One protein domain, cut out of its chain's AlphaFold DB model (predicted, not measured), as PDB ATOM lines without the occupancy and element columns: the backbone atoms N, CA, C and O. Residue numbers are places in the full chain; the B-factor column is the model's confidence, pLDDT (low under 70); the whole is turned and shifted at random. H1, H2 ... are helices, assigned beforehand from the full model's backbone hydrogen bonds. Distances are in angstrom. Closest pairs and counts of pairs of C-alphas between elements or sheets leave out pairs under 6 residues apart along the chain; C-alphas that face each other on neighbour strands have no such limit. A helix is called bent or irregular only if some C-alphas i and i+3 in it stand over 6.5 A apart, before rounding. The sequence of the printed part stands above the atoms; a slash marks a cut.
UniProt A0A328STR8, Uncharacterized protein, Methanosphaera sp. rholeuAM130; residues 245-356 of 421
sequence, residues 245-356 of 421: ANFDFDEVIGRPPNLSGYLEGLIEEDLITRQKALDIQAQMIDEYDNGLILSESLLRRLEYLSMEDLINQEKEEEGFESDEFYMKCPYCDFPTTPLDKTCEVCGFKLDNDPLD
ATOM      1  N   ALA A 245     -15.005  39.117 284.299       87.75
ATOM      2  CA  ALA A 245     -16.184  38.733 283.558       87.75
ATOM      3  C   ALA A 245     -17.081  37.841 284.423       87.75
ATOM      4  O   ALA A 245     -16.623  37.028 285.225       87.75
ATOM      5  N   ASN A 246     -18.387  37.994 284.266       89.12
ATOM      6  CA  ASN A 246     -19.357  37.137 284.927       89.12
ATOM      7  C   ASN A 246     -20.392  36.717 283.899       89.12
ATOM      8  O   ASN A 246     -21.493  37.270 283.846       89.12
ATOM      9  N   PHE A 247     -19.984  35.793 283.034       88.75
ATOM     10  CA  PHE A 247     -20.840  35.323 281.965       88.75
ATOM     11  C   PHE A 247     -21.954  34.439 282.510       88.75
ATOM     12  O   PHE A 247     -21.739  33.586 283.376       88.75
ATOM     13  N   ASP A 248     -23.152  34.627 281.964       89.31
ATOM     14  CA  ASP A 248     -24.238  33.688 282.174       89.31
ATOM     15  C   ASP A 248     -24.018  32.458 281.286       89.31
ATOM     16  O   ASP A 248     -23.852  32.560 280.067       89.31
ATOM     17  N   PHE A 249     -24.007  31.281 281.913       87.88
ATOM     18  CA  PHE A 249     -23.762  30.020 281.222       87.88
ATOM     19  C   PHE A 249     -24.754  29.784 280.073       87.88
ATOM     20  O   PHE A 249     -24.366  29.333 278.992       87.88
ATOM     21  N   ASP A 250     -26.032  30.117 280.275       87.50
ATOM     22  CA  ASP A 250     -27.062  29.886 279.267       87.50
ATOM     23  C   ASP A 250     -26.942  30.859 278.096       87.50
ATOM     24  O   ASP A 250     -27.295  30.500 276.972       87.50
ATOM     25  N   GLU A 251     -26.457  32.075 278.338       87.81
ATOM     26  CA  GLU A 251     -26.191  33.050 277.278       87.81
ATOM     27  C   GLU A 251     -25.007  32.617 276.405       87.81
ATOM     28  O   GLU A 251     -25.097  32.696 275.176       87.81
ATOM     29  N   VAL A 252     -23.937  32.105 277.020       87.38
ATOM     30  CA  VAL A 252     -22.709  31.710 276.312       87.38
ATOM     31  C   VAL A 252     -22.862  30.380 275.571       87.38
ATOM     32  O   VAL A 252     -22.459  30.276 274.414       87.38
ATOM     33  N   ILE A 253     -23.484  29.373 276.189       87.06
ATOM     34  CA  ILE A 253     -23.537  27.993 275.662       87.06
ATOM     35  C   ILE A 253     -24.927  27.595 275.150       87.06
ATOM     36  O   ILE A 253     -25.061  26.761 274.247       87.06
ATOM     37  N   GLY A 254     -25.986  28.202 275.684       87.31
ATOM     38  CA  GLY A 254     -27.362  27.785 275.428       87.31
ATOM     39  C   GLY A 254     -27.771  26.560 276.248       87.31
ATOM     40  O   GLY A 254     -26.948  25.846 276.819       87.31
ATOM     41  N   ARG A 255     -29.081  26.291 276.287       84.50
ATOM     42  CA  ARG A 255     -29.642  25.101 276.946       84.50
ATOM     43  C   ARG A 255     -30.178  24.098 275.933       84.50
ATOM     44  O   ARG A 255     -31.014  24.490 275.109       84.50
ATOM     45  N   PRO A 256     -29.862  22.796 276.079       83.56
ATOM     46  CA  PRO A 256     -30.425  21.755 275.237       83.56
ATOM     47  C   PRO A 256     -31.958  21.856 275.133       83.56
ATOM     48  O   PRO A 256     -32.645  22.012 276.151       83.56
ATOM     49  N   PRO A 257     -32.535  21.748 273.922       81.25
ATOM     50  CA  PRO A 257     -31.887  21.396 272.652       81.25
ATOM     51  C   PRO A 257     -31.353  22.595 271.839       81.25
ATOM     52  O   PRO A 257     -30.998  22.417 270.675       81.25
ATOM     53  N   ASN A 258     -31.373  23.809 272.392       89.25
ATOM     54  CA  ASN A 258     -30.987  25.031 271.693       89.25
ATOM     55  C   ASN A 258     -29.520  25.383 271.985       89.25
ATOM     56  O   ASN A 258     -29.054  25.236 273.114       89.25
ATOM     57  N   LEU A 259     -28.817  25.876 270.972       91.06
ATOM     58  CA  LEU A 259     -27.469  26.426 271.101       91.06
ATOM     59  C   LEU A 259     -27.550  27.936 271.382       91.06
ATOM     60  O   LEU A 259     -28.591  28.559 271.140       91.06
ATOM     61  N   SER A 260     -26.475  28.518 271.911       91.44
ATOM     62  CA  SER A 260     -26.337  29.973 272.014       91.44
ATOM     63  C   SER A 260     -26.229  30.630 270.636       91.44
ATOM     64  O   SER A 260     -25.942  29.975 269.631       91.44
ATOM     65  N   GLY A 261     -26.429  31.951 270.590       87.81
ATOM     66  CA  GLY A 261     -26.216  32.726 269.365       87.81
ATOM     67  C   GLY A 261     -24.775  32.643 268.858       87.81
ATOM     68  O   GLY A 261     -24.569  32.590 267.653       87.81
ATOM     69  N   TYR A 262     -23.799  32.557 269.767       86.88
ATOM     70  CA  TYR A 262     -22.388  32.388 269.423       86.88
ATOM     71  C   TYR A 262     -22.132  31.050 268.712       86.88
ATOM     72  O   TYR A 262     -21.594  31.029 267.610       86.88
ATOM     73  N   LEU A 263     -22.600  29.933 269.286       89.50
ATOM     74  CA  LEU A 263     -22.447  28.606 268.677       89.50
ATOM     75  C   LEU A 263     -23.194  28.472 267.346       89.50
ATOM     76  O   LEU A 263     -22.684  27.831 266.431       89.50
ATOM     77  N   GLU A 264     -24.392  29.054 267.216       92.56
ATOM     78  CA  GLU A 264     -25.080  29.089 265.916       92.56
ATOM     79  C   GLU A 264     -24.296  29.953 264.907       92.56
ATOM     80  O   GLU A 264     -24.192  29.553 263.752       92.56
ATOM     81  N   GLY A 265     -23.662  31.052 265.333       90.00
ATOM     82  CA  GLY A 265     -22.770  31.865 264.496       90.00
ATOM     83  C   GLY A 265     -21.565  31.084 263.963       90.00
ATOM     84  O   GLY A 265     -21.343  31.057 262.756       90.00
ATOM     85  N   LEU A 266     -20.858  30.344 264.826       89.19
ATOM     86  CA  LEU A 266     -19.736  29.490 264.402       89.19
ATOM     87  C   LEU A 266     -20.159  28.392 263.407       89.19
ATOM     88  O   LEU A 266     -19.367  27.969 262.565       89.19
ATOM     89  N   ILE A 267     -21.403  27.910 263.498       91.81
ATOM     90  CA  ILE A 267     -21.967  26.971 262.517       91.81
ATOM     91  C   ILE A 267     -22.278  27.688 261.198       91.81
ATOM     92  O   ILE A 267     -22.038  27.125 260.132       91.81
ATOM     93  N   GLU A 268     -22.846  28.894 261.253       93.94
ATOM     94  CA  GLU A 268     -23.174  29.698 260.067       93.94
ATOM     95  C   GLU A 268     -21.927  30.109 259.272       93.94
ATOM     96  O   GLU A 268     -21.996  30.204 258.045       93.94
ATOM     97  N   GLU A 269     -20.796  30.293 259.952       90.50
ATOM     98  CA  GLU A 269     -19.490  30.606 259.360       90.50
ATOM     99  C   GLU A 269     -18.693  29.364 258.918       90.50
ATOM    100  O   GLU A 269     -17.553  29.487 258.474       90.50
ATOM    101  N   ASP A 270     -19.284  28.165 258.998       88.62
ATOM    102  CA  ASP A 270     -18.644  26.881 258.671       88.62
ATOM    103  C   ASP A 270     -17.358  26.591 259.490       88.62
ATOM    104  O   ASP A 270     -16.546  25.749 259.094       88.62
ATOM    105  N   LEU A 271     -17.184  27.225 260.658       86.31
ATOM    106  CA  LEU A 271     -16.044  26.993 261.558       86.31
ATOM    107  C   LEU A 271     -16.187  25.674 262.324       86.31
ATOM    108  O   LEU A 271     -15.218  24.934 262.491       86.31
ATOM    109  N   ILE A 272     -17.410  25.336 262.749       91.00
ATOM    110  CA  ILE A 272     -17.711  24.063 263.416       91.00
ATOM    111  C   ILE A 272     -18.970  23.407 262.850       91.00
ATOM    112  O   ILE A 272     -19.897  24.045 262.355       91.00
ATOM    113  N   THR A 273     -19.056  22.083 262.982       93.12
ATOM    114  CA  THR A 273     -20.291  21.364 262.643       93.12
ATOM    115  C   THR A 273     -21.324  21.474 263.764       93.12
ATOM    116  O   THR A 273     -20.979  21.522 264.945       93.12
ATOM    117  N   ARG A 274     -22.618  21.370 263.426       93.00
ATOM    118  CA  ARG A 274     -23.694  21.305 264.435       93.00
ATOM    119  C   ARG A 274     -23.511  20.162 265.442       93.00
ATOM    120  O   ARG A 274     -23.935  20.292 266.583       93.00
ATOM    121  N   GLN A 275     -22.908  19.043 265.030       93.75
ATOM    122  CA  GLN A 275     -22.614  17.943 265.951       93.75
ATOM    123  C   GLN A 275     -21.522  18.342 266.950       93.75
ATOM    124  O   GLN A 275     -21.750  18.201 268.144       93.75
ATOM    125  N   LYS A 276     -20.408  18.925 266.478       93.00
ATOM    126  CA  LYS A 276     -19.343  19.445 267.355       93.00
ATOM    127  C   LYS A 276     -19.896  20.490 268.329       93.00
ATOM    128  O   LYS A 276     -19.609  20.396 269.509       93.00
ATOM    129  N   ALA A 277     -20.762  21.403 267.885       93.50
ATOM    130  CA  ALA A 277     -21.403  22.382 268.771       93.50
ATOM    131  C   ALA A 277     -22.242  21.737 269.896       93.50
ATOM    132  O   ALA A 277     -22.214  22.196 271.036       93.50
ATOM    133  N   LEU A 278     -22.979  20.659 269.597       93.81
ATOM    134  CA  LEU A 278     -23.731  19.906 270.609       93.81
ATOM    135  C   LEU A 278     -22.807  19.139 271.564       93.81
ATOM    136  O   LEU A 278     -23.117  19.043 272.750       93.81
ATOM    137  N   ASP A 279     -21.694  18.611 271.056       94.00
ATOM    138  CA  ASP A 279     -20.690  17.920 271.867       94.00
ATOM    139  C   ASP A 279     -19.995  18.909 272.822       94.00
ATOM    140  O   ASP A 279     -19.900  18.624 274.016       94.00
ATOM    141  N   ILE A 280     -19.629  20.104 272.336       94.50
ATOM    142  CA  ILE A 280     -19.104  21.216 273.148       94.50
ATOM    143  C   ILE A 280     -20.115  21.611 274.229       94.50
ATOM    144  O   ILE A 280     -19.763  21.666 275.405       94.50
ATOM    145  N   GLN A 281     -21.385  21.833 273.863       94.81
ATOM    146  CA  GLN A 281     -22.435  22.164 274.831       94.81
ATOM    147  C   GLN A 281     -22.554  21.088 275.921       94.81
ATOM    148  O   GLN A 281     -22.653  21.419 277.100       94.81
ATOM    149  N   ALA A 282     -22.541  19.804 275.553       94.00
ATOM    150  CA  ALA A 282     -22.630  18.711 276.517       94.00
ATOM    151  C   ALA A 282     -21.409  18.648 277.449       94.00
ATOM    152  O   ALA A 282     -21.586  18.469 278.654       94.00
ATOM    153  N   GLN A 283     -20.201  18.822 276.906       95.00
ATOM    154  CA  GLN A 283     -18.957  18.849 277.675       95.00
ATOM    155  C   GLN A 283     -18.936  20.022 278.660       95.00
ATOM    156  O   GLN A 283     -18.694  19.819 279.845       95.00
ATOM    157  N   MET A 284     -19.260  21.232 278.204       94.88
ATOM    158  CA  MET A 284     -19.233  22.419 279.059       94.88
ATOM    159  C   MET A 284     -20.296  22.391 280.158       94.88
ATOM    160  O   MET A 284     -20.042  22.915 281.238       94.88
ATOM    161  N   ILE A 285     -21.460  21.762 279.929       93.38
ATOM    162  CA  ILE A 285     -22.459  21.542 280.992       93.38
ATOM    163  C   ILE A 285     -21.865  20.675 282.105       93.38
ATOM    164  O   ILE A 285     -21.960  21.041 283.272       93.38
ATOM    165  N   ASP A 286     -21.241  19.549 281.752       93.81
ATOM    166  CA  ASP A 286     -20.636  18.648 282.738       93.81
ATOM    167  C   ASP A 286     -19.463  19.319 283.467       93.81
ATOM    168  O   ASP A 286     -19.392  19.291 284.695       93.81
ATOM    169  N   GLU A 287     -18.570  19.988 282.737       94.50
ATOM    170  CA  GLU A 287     -17.420  20.681 283.323       94.50
ATOM    171  C   GLU A 287     -17.848  21.826 284.257       94.50
ATOM    172  O   GLU A 287     -17.288  21.974 285.345       94.50
ATOM    173  N   TYR A 288     -18.875  22.598 283.890       92.88
ATOM    174  CA  TYR A 288     -19.402  23.676 284.728       92.88
ATOM    175  C   TYR A 288     -20.129  23.143 285.971       92.88
ATOM    176  O   TYR A 288     -19.862  23.607 287.081       92.88
ATOM    177  N   ASP A 289     -20.982  22.121 285.825       91.06
ATOM    178  CA  ASP A 289     -21.704  21.503 286.948       91.06
ATOM    179  C   ASP A 289     -20.750  20.842 287.964       91.06
ATOM    180  O   ASP A 289     -21.048  20.801 289.163       91.06
ATOM    181  N   ASN A 290     -19.589  20.359 287.509       91.31
ATOM    182  CA  ASN A 290     -18.533  19.804 288.361       91.31
ATOM    183  C   ASN A 290     -17.535  20.860 288.883       91.31
ATOM    184  O   ASN A 290     -16.615  20.510 289.624       91.31
ATOM    185  N   GLY A 291     -17.711  22.142 288.546       90.44
ATOM    186  CA  GLY A 291     -16.856  23.237 289.021       90.44
ATOM    187  C   GLY A 291     -15.451  23.265 288.410       90.44
ATOM    188  O   GLY A 291     -14.537  23.805 289.032       90.44
ATOM    189  N   LEU A 292     -15.279  22.685 287.219       92.25
ATOM    190  CA  LEU A 292     -14.027  22.661 286.450       92.25
ATOM    191  C   LEU A 292     -13.854  23.897 285.552       92.25
ATOM    192  O   LEU A 292     -12.770  24.137 285.027       92.25
ATOM    193  N   ILE A 293     -14.912  24.694 285.382       92.81
ATOM    194  CA  ILE A 293     -14.896  25.981 284.677       92.81
ATOM    195  C   ILE A 293     -15.533  27.032 285.585       92.81
ATOM    196  O   ILE A 293     -16.529  26.760 286.261       92.81
ATOM    197  N   LEU A 294     -14.975  28.242 285.591       91.31
ATOM    198  CA  LEU A 294     -15.528  29.388 286.310       91.31
ATOM    199  C   LEU A 294     -16.364  30.259 285.364       91.31
ATOM    200  O   LEU A 294     -16.146  30.269 284.157       91.31
ATOM    201  N   SER A 295     -17.311  31.035 285.901       90.69
ATOM    202  CA  SER A 295     -18.146  31.943 285.094       90.69
ATOM    203  C   SER A 295     -17.329  32.958 284.292       90.69
ATOM    204  O   SER A 295     -17.749  33.362 283.214       90.69
ATOM    205  N   GLU A 296     -16.165  33.357 284.804       88.88
ATOM    206  CA  GLU A 296     -15.241  34.294 284.155       88.88
ATOM    207  C   GLU A 296     -14.505  33.701 282.946       88.88
ATOM    208  O   GLU A 296     -14.134  34.451 282.050       88.88
ATOM    209  N   SER A 297     -14.357  32.373 282.863       90.38
ATOM    210  CA  SER A 297     -13.606  31.700 281.793       90.38
ATOM    211  C   SER A 297     -14.480  30.985 280.757       90.38
ATOM    212  O   SER A 297     -13.961  30.280 279.890       90.38
ATOM    213  N   LEU A 298     -15.804  31.172 280.808       91.50
ATOM    214  CA  LEU A 298     -16.748  30.472 279.929       91.50
ATOM    215  C   LEU A 298     -16.517  30.738 278.436       91.50
ATOM    216  O   LEU A 298     -16.502  29.782 277.664       91.50
ATOM    217  N   LEU A 299     -16.335  31.998 278.024       89.06
ATOM    218  CA  LEU A 299     -16.081  32.325 276.612       89.06
ATOM    219  C   LEU A 299     -14.770  31.711 276.126       89.06
ATOM    220  O   LEU A 299     -14.764  31.006 275.125       89.06
ATOM    221  N   ARG A 300     -13.698  31.868 276.902       88.69
ATOM    222  CA  ARG A 300     -12.390  31.296 276.577       88.69
ATOM    223  C   ARG A 300     -12.430  29.777 276.443       88.69
ATOM    224  O   ARG A 300     -11.848  29.204 275.527       88.69
ATOM    225  N   ARG A 301     -13.158  29.102 277.338       92.06
ATOM    226  CA  ARG A 301     -13.355  27.651 277.251       92.06
ATOM    227  C   ARG A 301     -14.103  27.256 275.976       92.06
ATOM    228  O   ARG A 301     -13.742  26.269 275.340       92.06
ATOM    229  N   LEU A 302     -15.132  28.018 275.611       91.00
ATOM    230  CA  LEU A 302     -15.914  27.806 274.396       91.00
ATOM    231  C   LEU A 302     -15.078  28.014 273.126       91.00
ATOM    232  O   LEU A 302     -15.137  27.184 272.219       91.00
ATOM    233  N   GLU A 303     -14.297  29.090 273.076       88.12
ATOM    234  CA  GLU A 303     -13.368  29.413 271.988       88.12
ATOM    235  C   GLU A 303     -12.341  28.299 271.805       88.12
ATOM    236  O   GLU A 303     -12.244  27.720 270.720       88.12
ATOM    237  N   TYR A 304     -11.678  27.897 272.893       89.62
ATOM    238  CA  TYR A 304     -10.718  26.801 272.873       89.62
ATOM    239  C   TYR A 304     -11.341  25.511 272.332       89.62
ATOM    240  O   TYR A 304     -10.806  24.917 271.405       89.62
ATOM    241  N   LEU A 305     -12.497  25.073 272.843       91.88
ATOM    242  CA  LEU A 305     -13.128  23.824 272.383       91.88
ATOM    243  C   LEU A 305     -13.616  23.890 270.925       91.88
ATOM    244  O   LEU A 305     -13.775  22.848 270.275       91.88
ATOM    245  N   SER A 306     -13.857  25.099 270.415       88.62
ATOM    246  CA  SER A 306     -14.236  25.339 269.021       88.62
ATOM    247  C   SER A 306     -13.037  25.253 268.072       88.62
ATOM    248  O   SER A 306     -13.220  24.857 266.923       88.62
ATOM    249  N   MET A 307     -11.827  25.555 268.555       86.31
ATOM    250  CA  MET A 307     -10.582  25.598 267.770       86.31
ATOM    251  C   MET A 307      -9.504  24.605 268.238       86.31
ATOM    252  O   MET A 307      -8.380  24.644 267.749       86.31
ATOM    253  N   GLU A 308      -9.839  23.691 269.149       85.31
ATOM    254  CA  GLU A 308      -8.902  22.795 269.847       85.31
ATOM    255  C   GLU A 308      -7.960  22.041 268.900       85.31
ATOM    256  O   GLU A 308      -6.765  21.939 269.166       85.31
ATOM    257  N   ASP A 309      -8.484  21.550 267.774       83.06
ATOM    258  CA  ASP A 309      -7.693  20.813 266.785       83.06
ATOM    259  C   ASP A 309      -6.622  21.700 266.121       83.06
ATOM    260  O   ASP A 309      -5.513  21.231 265.879       83.06
ATOM    261  N   LEU A 310      -6.936  22.974 265.851       81.62
ATOM    262  CA  LEU A 310      -6.001  23.937 265.255       81.62
ATOM    263  C   LEU A 310      -4.920  24.335 266.261       81.62
ATOM    264  O   LEU A 310      -3.739  24.242 265.950       81.62
ATOM    265  N   ILE A 311      -5.325  24.672 267.488       80.31
ATOM    266  CA  ILE A 311      -4.407  25.077 268.563       80.31
ATOM    267  C   ILE A 311      -3.407  23.956 268.877       80.31
ATOM    268  O   ILE A 311      -2.217  24.197 269.061       80.31
ATOM    269  N   ASN A 312      -3.872  22.705 268.940       77.88
ATOM    270  CA  ASN A 312      -2.986  21.571 269.200       77.88
ATOM    271  C   ASN A 312      -2.028  21.304 268.032       77.88
ATOM    272  O   ASN A 312      -0.880  20.937 268.268       77.88
ATOM    273  N   GLN A 313      -2.474  21.508 266.790       80.62
ATOM    274  CA  GLN A 313      -1.603  21.398 265.623       80.62
ATOM    275  C   GLN A 313      -0.507  22.473 265.644       80.62
ATOM    276  O   GLN A 313       0.653  22.147 265.413       80.62
ATOM    277  N   GLU A 314      -0.851  23.722 265.962       78.56
ATOM    278  CA  GLU A 314       0.113  24.826 266.086       78.56
ATOM    279  C   GLU A 314       1.165  24.529 267.162       78.56
ATOM    280  O   GLU A 314       2.359  24.612 266.884       78.56
ATOM    281  N   LYS A 315       0.752  24.041 268.341       75.38
ATOM    282  CA  LYS A 315       1.682  23.609 269.403       75.38
ATOM    283  C   LYS A 315       2.676  22.541 268.938       75.38
ATOM    284  O   LYS A 315       3.853  22.593 269.296       75.38
ATOM    285  N   GLU A 316       2.211  21.551 268.173       76.69
ATOM    286  CA  GLU A 316       3.075  20.498 267.624       76.69
ATOM    287  C   GLU A 316       4.036  21.043 266.554       76.69
ATOM    288  O   GLU A 316       5.190  20.611 266.488       76.69
ATOM    289  N   GLU A 317       3.581  21.981 265.721       78.12
ATOM    290  CA  GLU A 317       4.385  22.607 264.663       78.12
ATOM    291  C   GLU A 317       5.465  23.545 265.221       78.12
ATOM    292  O   GLU A 317       6.582  23.566 264.697       78.12
ATOM    293  N   GLU A 318       5.160  24.261 266.303       73.38
ATOM    294  CA  GLU A 318       6.089  25.147 267.016       73.38
ATOM    295  C   GLU A 318       7.057  24.389 267.937       73.38
ATOM    296  O   GLU A 318       8.019  24.966 268.437       73.38
ATOM    297  N   GLY A 319       6.856  23.079 268.122       70.06
ATOM    298  CA  GLY A 319       7.724  22.247 268.952       70.06
ATOM    299  C   GLY A 319       7.604  22.559 270.443       70.06
ATOM    300  O   GLY A 319       8.595  22.470 271.161       70.06
ATOM    301  N   PHE A 320       6.409  22.930 270.909       70.12
ATOM    302  CA  PHE A 320       6.165  23.257 272.311       70.12
ATOM    303  C   PHE A 320       6.426  22.041 273.225       70.12
ATOM    304  O   PHE A 320       5.654  21.076 273.240       70.12
ATOM    305  N   GLU A 321       7.501  22.086 274.020       69.56
ATOM    306  CA  GLU A 321       7.864  21.034 274.976       69.56
ATOM    307  C   GLU A 321       7.390  21.395 276.387       69.56
ATOM    308  O   GLU A 321       8.060  22.083 277.153       69.56
ATOM    309  N   SER A 322       6.211  20.896 276.772       67.00
ATOM    310  CA  SER A 322       5.657  21.209 278.097       67.00
ATOM    311  C   SER A 322       6.537  20.714 279.254       67.00
ATOM    312  O   SER A 322       6.420  21.228 280.360       67.00
ATOM    313  N   ASP A 323       7.375  19.691 279.045       68.94
ATOM    314  CA  ASP A 323       8.139  18.971 280.080       68.94
ATOM    315  C   ASP A 323       9.134  19.835 280.861       68.94
ATOM    316  O   ASP A 323       9.520  19.460 281.967       68.94
ATOM    317  N   GLU A 324       9.462  21.018 280.351       68.38
ATOM    318  CA  GLU A 324      10.344  21.983 281.008       68.38
ATOM    319  C   GLU A 324       9.660  22.757 282.152       68.38
ATOM    320  O   GLU A 324      10.331  23.318 283.019       68.38
ATOM    321  N   PHE A 325       8.323  22.756 282.210       69.25
ATOM    322  CA  PHE A 325       7.560  23.553 283.172       69.25
ATOM    323  C   PHE A 325       7.061  22.727 284.360       69.25
ATOM    324  O   PHE A 325       6.422  21.686 284.205       69.25
ATOM    325  N   TYR A 326       7.302  23.237 285.571       70.00
ATOM    326  CA  TYR A 326       6.896  22.570 286.813       70.00
ATOM    327  C   TYR A 326       5.375  22.604 287.047       70.00
ATOM    328  O   TYR A 326       4.795  21.616 287.496       70.00
ATOM    329  N   MET A 327       4.721  23.725 286.725       77.06
ATOM    330  CA  MET A 327       3.271  23.910 286.852       77.06
ATOM    331  C   MET A 327       2.626  24.017 285.477       77.06
ATOM    332  O   MET A 327       3.044  24.825 284.646       77.06
ATOM    333  N   LYS A 328       1.595  23.199 285.249       85.38
ATOM    334  CA  LYS A 328       0.897  23.102 283.968       85.38
ATOM    335  C   LYS A 328      -0.605  22.987 284.168       85.38
ATOM    336  O   LYS A 328      -1.079  22.418 285.153       85.38
ATOM    337  N   CYS A 329      -1.356  23.436 283.172       87.12
ATOM    338  CA  CYS A 329      -2.783  23.202 283.096       87.12
ATOM    339  C   CYS A 329      -3.064  21.695 282.958       87.12
ATOM    340  O   CYS A 329      -2.582  21.081 282.008       87.12
ATOM    341  N   PRO A 330      -3.925  21.101 283.803       87.31
ATOM    342  CA  PRO A 330      -4.220  19.667 283.755       87.31
ATOM    343  C   PRO A 330      -5.035  19.235 282.525       87.31
ATOM    344  O   PRO A 330      -5.268  18.042 282.340       87.31
ATOM    345  N   TYR A 331      -5.533  20.190 281.730       89.50
ATOM    346  CA  TYR A 331      -6.313  19.911 280.527       89.50
ATOM    347  C   TYR A 331      -5.478  20.017 279.245       89.50
ATOM    348  O   TYR A 331      -5.560  19.131 278.402       89.50
ATOM    349  N   CYS A 332      -4.715  21.103 279.070       86.50
ATOM    350  CA  CYS A 332      -4.009  21.389 277.813       86.50
ATOM    351  C   CYS A 332      -2.478  21.432 277.935       86.50
ATOM    352  O   CYS A 332      -1.823  21.869 276.983       86.50
ATOM    353  N   ASP A 333      -1.937  21.065 279.102       85.44
ATOM    354  CA  ASP A 333      -0.507  21.043 279.444       85.44
ATOM    355  C   ASP A 333       0.235  22.376 279.235       85.44
ATOM    356  O   ASP A 333       1.464  22.423 279.243       85.44
ATOM    357  N   PHE A 334      -0.502  23.478 279.067       83.75
ATOM    358  CA  PHE A 334       0.087  24.808 278.942       83.75
ATOM    359  C   PHE A 334       0.697  25.244 280.282       83.75
ATOM    360  O   PHE A 334       0.099  24.925 281.316       83.75
ATOM    361  N   PRO A 335       1.835  25.957 280.307       81.75
ATOM    362  CA  PRO A 335       2.469  26.390 281.544       81.75
ATOM    363  C   PRO A 335       1.544  27.329 282.311       81.75
ATOM    364  O   PRO A 335       0.785  28.092 281.715       81.75
ATOM    365  N   THR A 336       1.579  27.255 283.634       81.19
ATOM    366  CA  THR A 336       0.736  28.093 284.497       81.19
ATOM    367  C   THR A 336       1.528  28.613 285.680       81.19
ATOM    368  O   THR A 336       2.506  27.996 286.104       81.19
ATOM    369  N   THR A 337       1.052  29.698 286.274       75.38
ATOM    370  CA  THR A 337       1.611  30.275 287.495       75.38
ATOM    371  C   THR A 337       0.713  29.992 288.704       75.38
ATOM    372  O   THR A 337      -0.492  29.786 288.545       75.38
ATOM    373  N   PRO A 338       1.244  30.038 289.941       72.25
ATOM    374  CA  PRO A 338       0.426  29.887 291.145       72.25
ATOM    375  C   PRO A 338      -0.663  30.955 291.313       72.25
ATOM    376  O   PRO A 338      -1.585  30.768 292.105       72.25
ATOM    377  N   LEU A 339      -0.544  32.082 290.607       76.75
ATOM    378  CA  LEU A 339      -1.503  33.185 290.655       76.75
ATOM    379  C   LEU A 339      -2.723  32.921 289.760       76.75
ATOM    380  O   LEU A 339      -3.805  33.458 290.011       76.75
ATOM    381  N   ASP A 340      -2.569  32.070 288.746       79.50
ATOM    382  CA  ASP A 340      -3.606  31.820 287.756       79.50
ATOM    383  C   ASP A 340      -4.730  30.974 288.361       79.50
ATOM    384  O   ASP A 340      -4.519  29.857 288.834       79.50
ATOM    385  N   LYS A 341      -5.969  31.474 288.291       84.31
ATOM    386  CA  LYS A 341      -7.170  30.708 288.685       84.31
ATOM    387  C   LYS A 341      -7.758  29.889 287.547       84.31
ATOM    388  O   LYS A 341      -8.539  28.963 287.774       84.31
ATOM    389  N   THR A 342      -7.434  30.261 286.316       88.69
ATOM    390  CA  THR A 342      -7.910  29.622 285.091       88.69
ATOM    391  C   THR A 342      -6.790  29.633 284.070       88.69
ATOM    392  O   THR A 342      -6.079  30.625 283.965       88.69
ATOM    393  N   CYS A 343      -6.652  28.562 283.296       86.62
ATOM    394  CA  CYS A 343      -5.659  28.479 282.238       86.62
ATOM    395  C   CYS A 343      -5.898  29.564 281.188       86.62
ATOM    396  O   CYS A 343      -6.995  29.651 280.628       86.62
ATOM    397  N   GLU A 344      -4.852  30.331 280.886       81.44
ATOM    398  CA  GLU A 344      -4.935  31.433 279.935       81.44
ATOM    399  C   GLU A 344      -5.241  30.982 278.505       81.44
ATOM    400  O   GLU A 344      -5.808  31.761 277.751       81.44
ATOM    401  N   VAL A 345      -4.950  29.726 278.158       83.06
ATOM    402  CA  VAL A 345      -5.204  29.172 276.820       83.06
ATOM    403  C   VAL A 345      -6.564  28.491 276.723       83.06
ATOM    404  O   VAL A 345      -7.319  28.738 275.792       83.06
ATOM    405  N   CYS A 346      -6.901  27.605 277.667       88.31
ATOM    406  CA  CYS A 346      -8.090  26.752 277.525       88.31
ATOM    407  C   CYS A 346      -9.252  27.101 278.460       88.31
ATOM    408  O   CYS A 346     -10.286  26.433 278.407       88.31
ATOM    409  N   GLY A 347      -9.092  28.085 279.352       89.44
ATOM    410  CA  GLY A 347     -10.126  28.524 280.297       89.44
ATOM    411  C   GLY A 347     -10.469  27.523 281.409       89.44
ATOM    412  O   GLY A 347     -11.381  27.773 282.200       89.44
ATOM    413  N   PHE A 348      -9.763  26.391 281.489       92.62
ATOM    414  CA  PHE A 348      -9.967  25.382 282.528       92.62
ATOM    415  C   PHE A 348      -9.548  25.922 283.898       92.62
ATOM    416  O   PHE A 348      -8.532  26.611 284.002       92.62
ATOM    417  N   LYS A 349     -10.313  25.622 284.950       92.38
ATOM    418  CA  LYS A 349      -9.994  26.056 286.313       92.38
ATOM    419  C   LYS A 349      -8.688  25.421 286.790       92.38
ATOM    420  O   LYS A 349      -8.477  24.221 286.635       92.38
ATOM    421  N   LEU A 350      -7.847  26.230 287.414       88.88
ATOM    422  CA  LEU A 350      -6.612  25.799 288.044       88.88
ATOM    423  C   LEU A 350      -6.827  25.784 289.557       88.88
ATOM    424  O   LEU A 350      -7.250  26.777 290.149       88.88
ATOM    425  N   ASP A 351      -6.566  24.638 290.177       75.06
ATOM    426  CA  ASP A 351      -6.534  24.500 291.634       75.06
ATOM    427  C   ASP A 351      -5.095  24.715 292.120       75.06
ATOM    428  O   ASP A 351      -4.506  23.855 292.771       75.06
ATOM    429  N   ASN A 352      -4.517  25.854 291.741       67.25
ATOM    430  CA  ASN A 352      -3.175  26.224 292.156       67.25
ATOM    431  C   ASN A 352      -3.226  26.670 293.620       67.25
ATOM    432  O   ASN A 352      -4.017  27.546 293.978       67.25
ATOM    433  N   ASP A 353      -2.415  26.048 294.475       56.66
ATOM    434  CA  ASP A 353      -2.188  26.539 295.830       56.66
ATOM    435  C   ASP A 353      -0.964  27.472 295.793       56.66
ATOM    436  O   ASP A 353       0.163  26.998 295.625       56.66
ATOM    437  N   PRO A 354      -1.154  28.799 295.913       52.41
ATOM    438  CA  PRO A 354      -0.055  29.756 295.851       52.41
ATOM    439  C   PRO A 354       0.954  29.598 296.995       52.41
ATOM    440  O   PRO A 354       2.057  30.129 296.897       52.41
ATOM    441  N   LEU A 355       0.607  28.848 298.049       49.03
ATOM    442  CA  LEU A 355       1.489  28.515 299.170       49.03
ATOM    443  C   LEU A 355       2.183  27.150 299.021       49.03
ATOM    444  O   LEU A 355       3.032  26.820 299.846       49.03
ATOM    445  N   ASP A 356       1.858  26.364 297.989       46.69
ATOM    446  CA  ASP A 356       2.508  25.068 297.706       46.69
ATOM    447  C   ASP A 356       3.754  25.223 296.811       46.69
ATOM    448  O   ASP A 356       4.476  24.265 296.531       46.69
TER     449      ASP A 356
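This is residues 245 to 356 of the 421 residues of an uncharacterized protein of Methanosphaera sp. rholeuAM130 (UniProt A0A328STR8). A small cluster of helices makes one side of the domain: H3 and the arm H4a run side by side in opposite ways, with the short H1 and H2 packed beside them. H4 then bends, its arm H4b runs away from the cluster, and residues 318 to 356, a long looping stretch with no named element, make the other side and come back toward H4a around residues 346 and 347. The printed part has 112 residues with four named helices, H1, H2, H3 and H4 in chain order, and no named strand; the class is all helix, though the helices hold just 52 of the 112 residues. The whole is compact, with a radius of gyration of the C-alphas of 14.9 A and spans of 42 by 32 by 20 A.

Start at H1, residues 249 to 253, and go on over a short link to H2, residues 261 to 268. H1 and H2 touch only at the corner by their link, where the closest C-alphas, those of Val 252 and Tyr 262, are 6.9 A apart. A tight link leads to H3, residues 274 to 289. H2 and H3 form a helical hairpin, a shallow tilt of 28 degrees, opposite ways; they only just touch, with 3 pairs of C-alphas within 8 A, the closest those of Ile 267 and Arg 274 at 6.2 A, and H3 does so with residues 274 to 277 alone. After another tight link comes H4, residues 295 to 317, assigned as one helix by its hydrogen bonds but bent: C-alphas 306 and 309 are 8.3 A apart. Its arm H4a, residues 295 to 306, is irregular, with C-alphas 296 and 299 7.8 A apart. H3 and H4a form a second helical hairpin, a shallow tilt of 31 degrees, opposite ways; H4a touches H3 with residues 302 to 306 alone, and the closest C-alphas, those of Ile 280 and Leu 305, are 6.6 A apart. H1 touches H4a too, closest at the C-alphas of Val 252 and Leu 299, 6.7 A. The arm H4b, residues 309 to 317, stands about perpendicular to H4a at 76 degrees, and is apart from H1, H2 and H3. In H1, H2, H3 and H4b every O i to N i+4 pair is within hydrogen-bond range; in H4a it is 6 of 8.

Find C-alpha 249 at (-23.762, 30.020, 281.222), where H1 begins. H3 starts at C-alpha 274, (-23.694, 21.305, 264.435), and is 22.6 A long. H4a measures 17.8 A and H4b 12.4 A, ending at C-alpha 317, (4.385, 22.607, 264.663).

The C-alphas of Glu 268 and Leu 355 are the two farthest apart, 46.2 A. The printed part has no cut, and no link between helices is long. Mean pLDDT of the printed part is 84.8; look for values under 70 at residues 321 to 325 and 352 to 356.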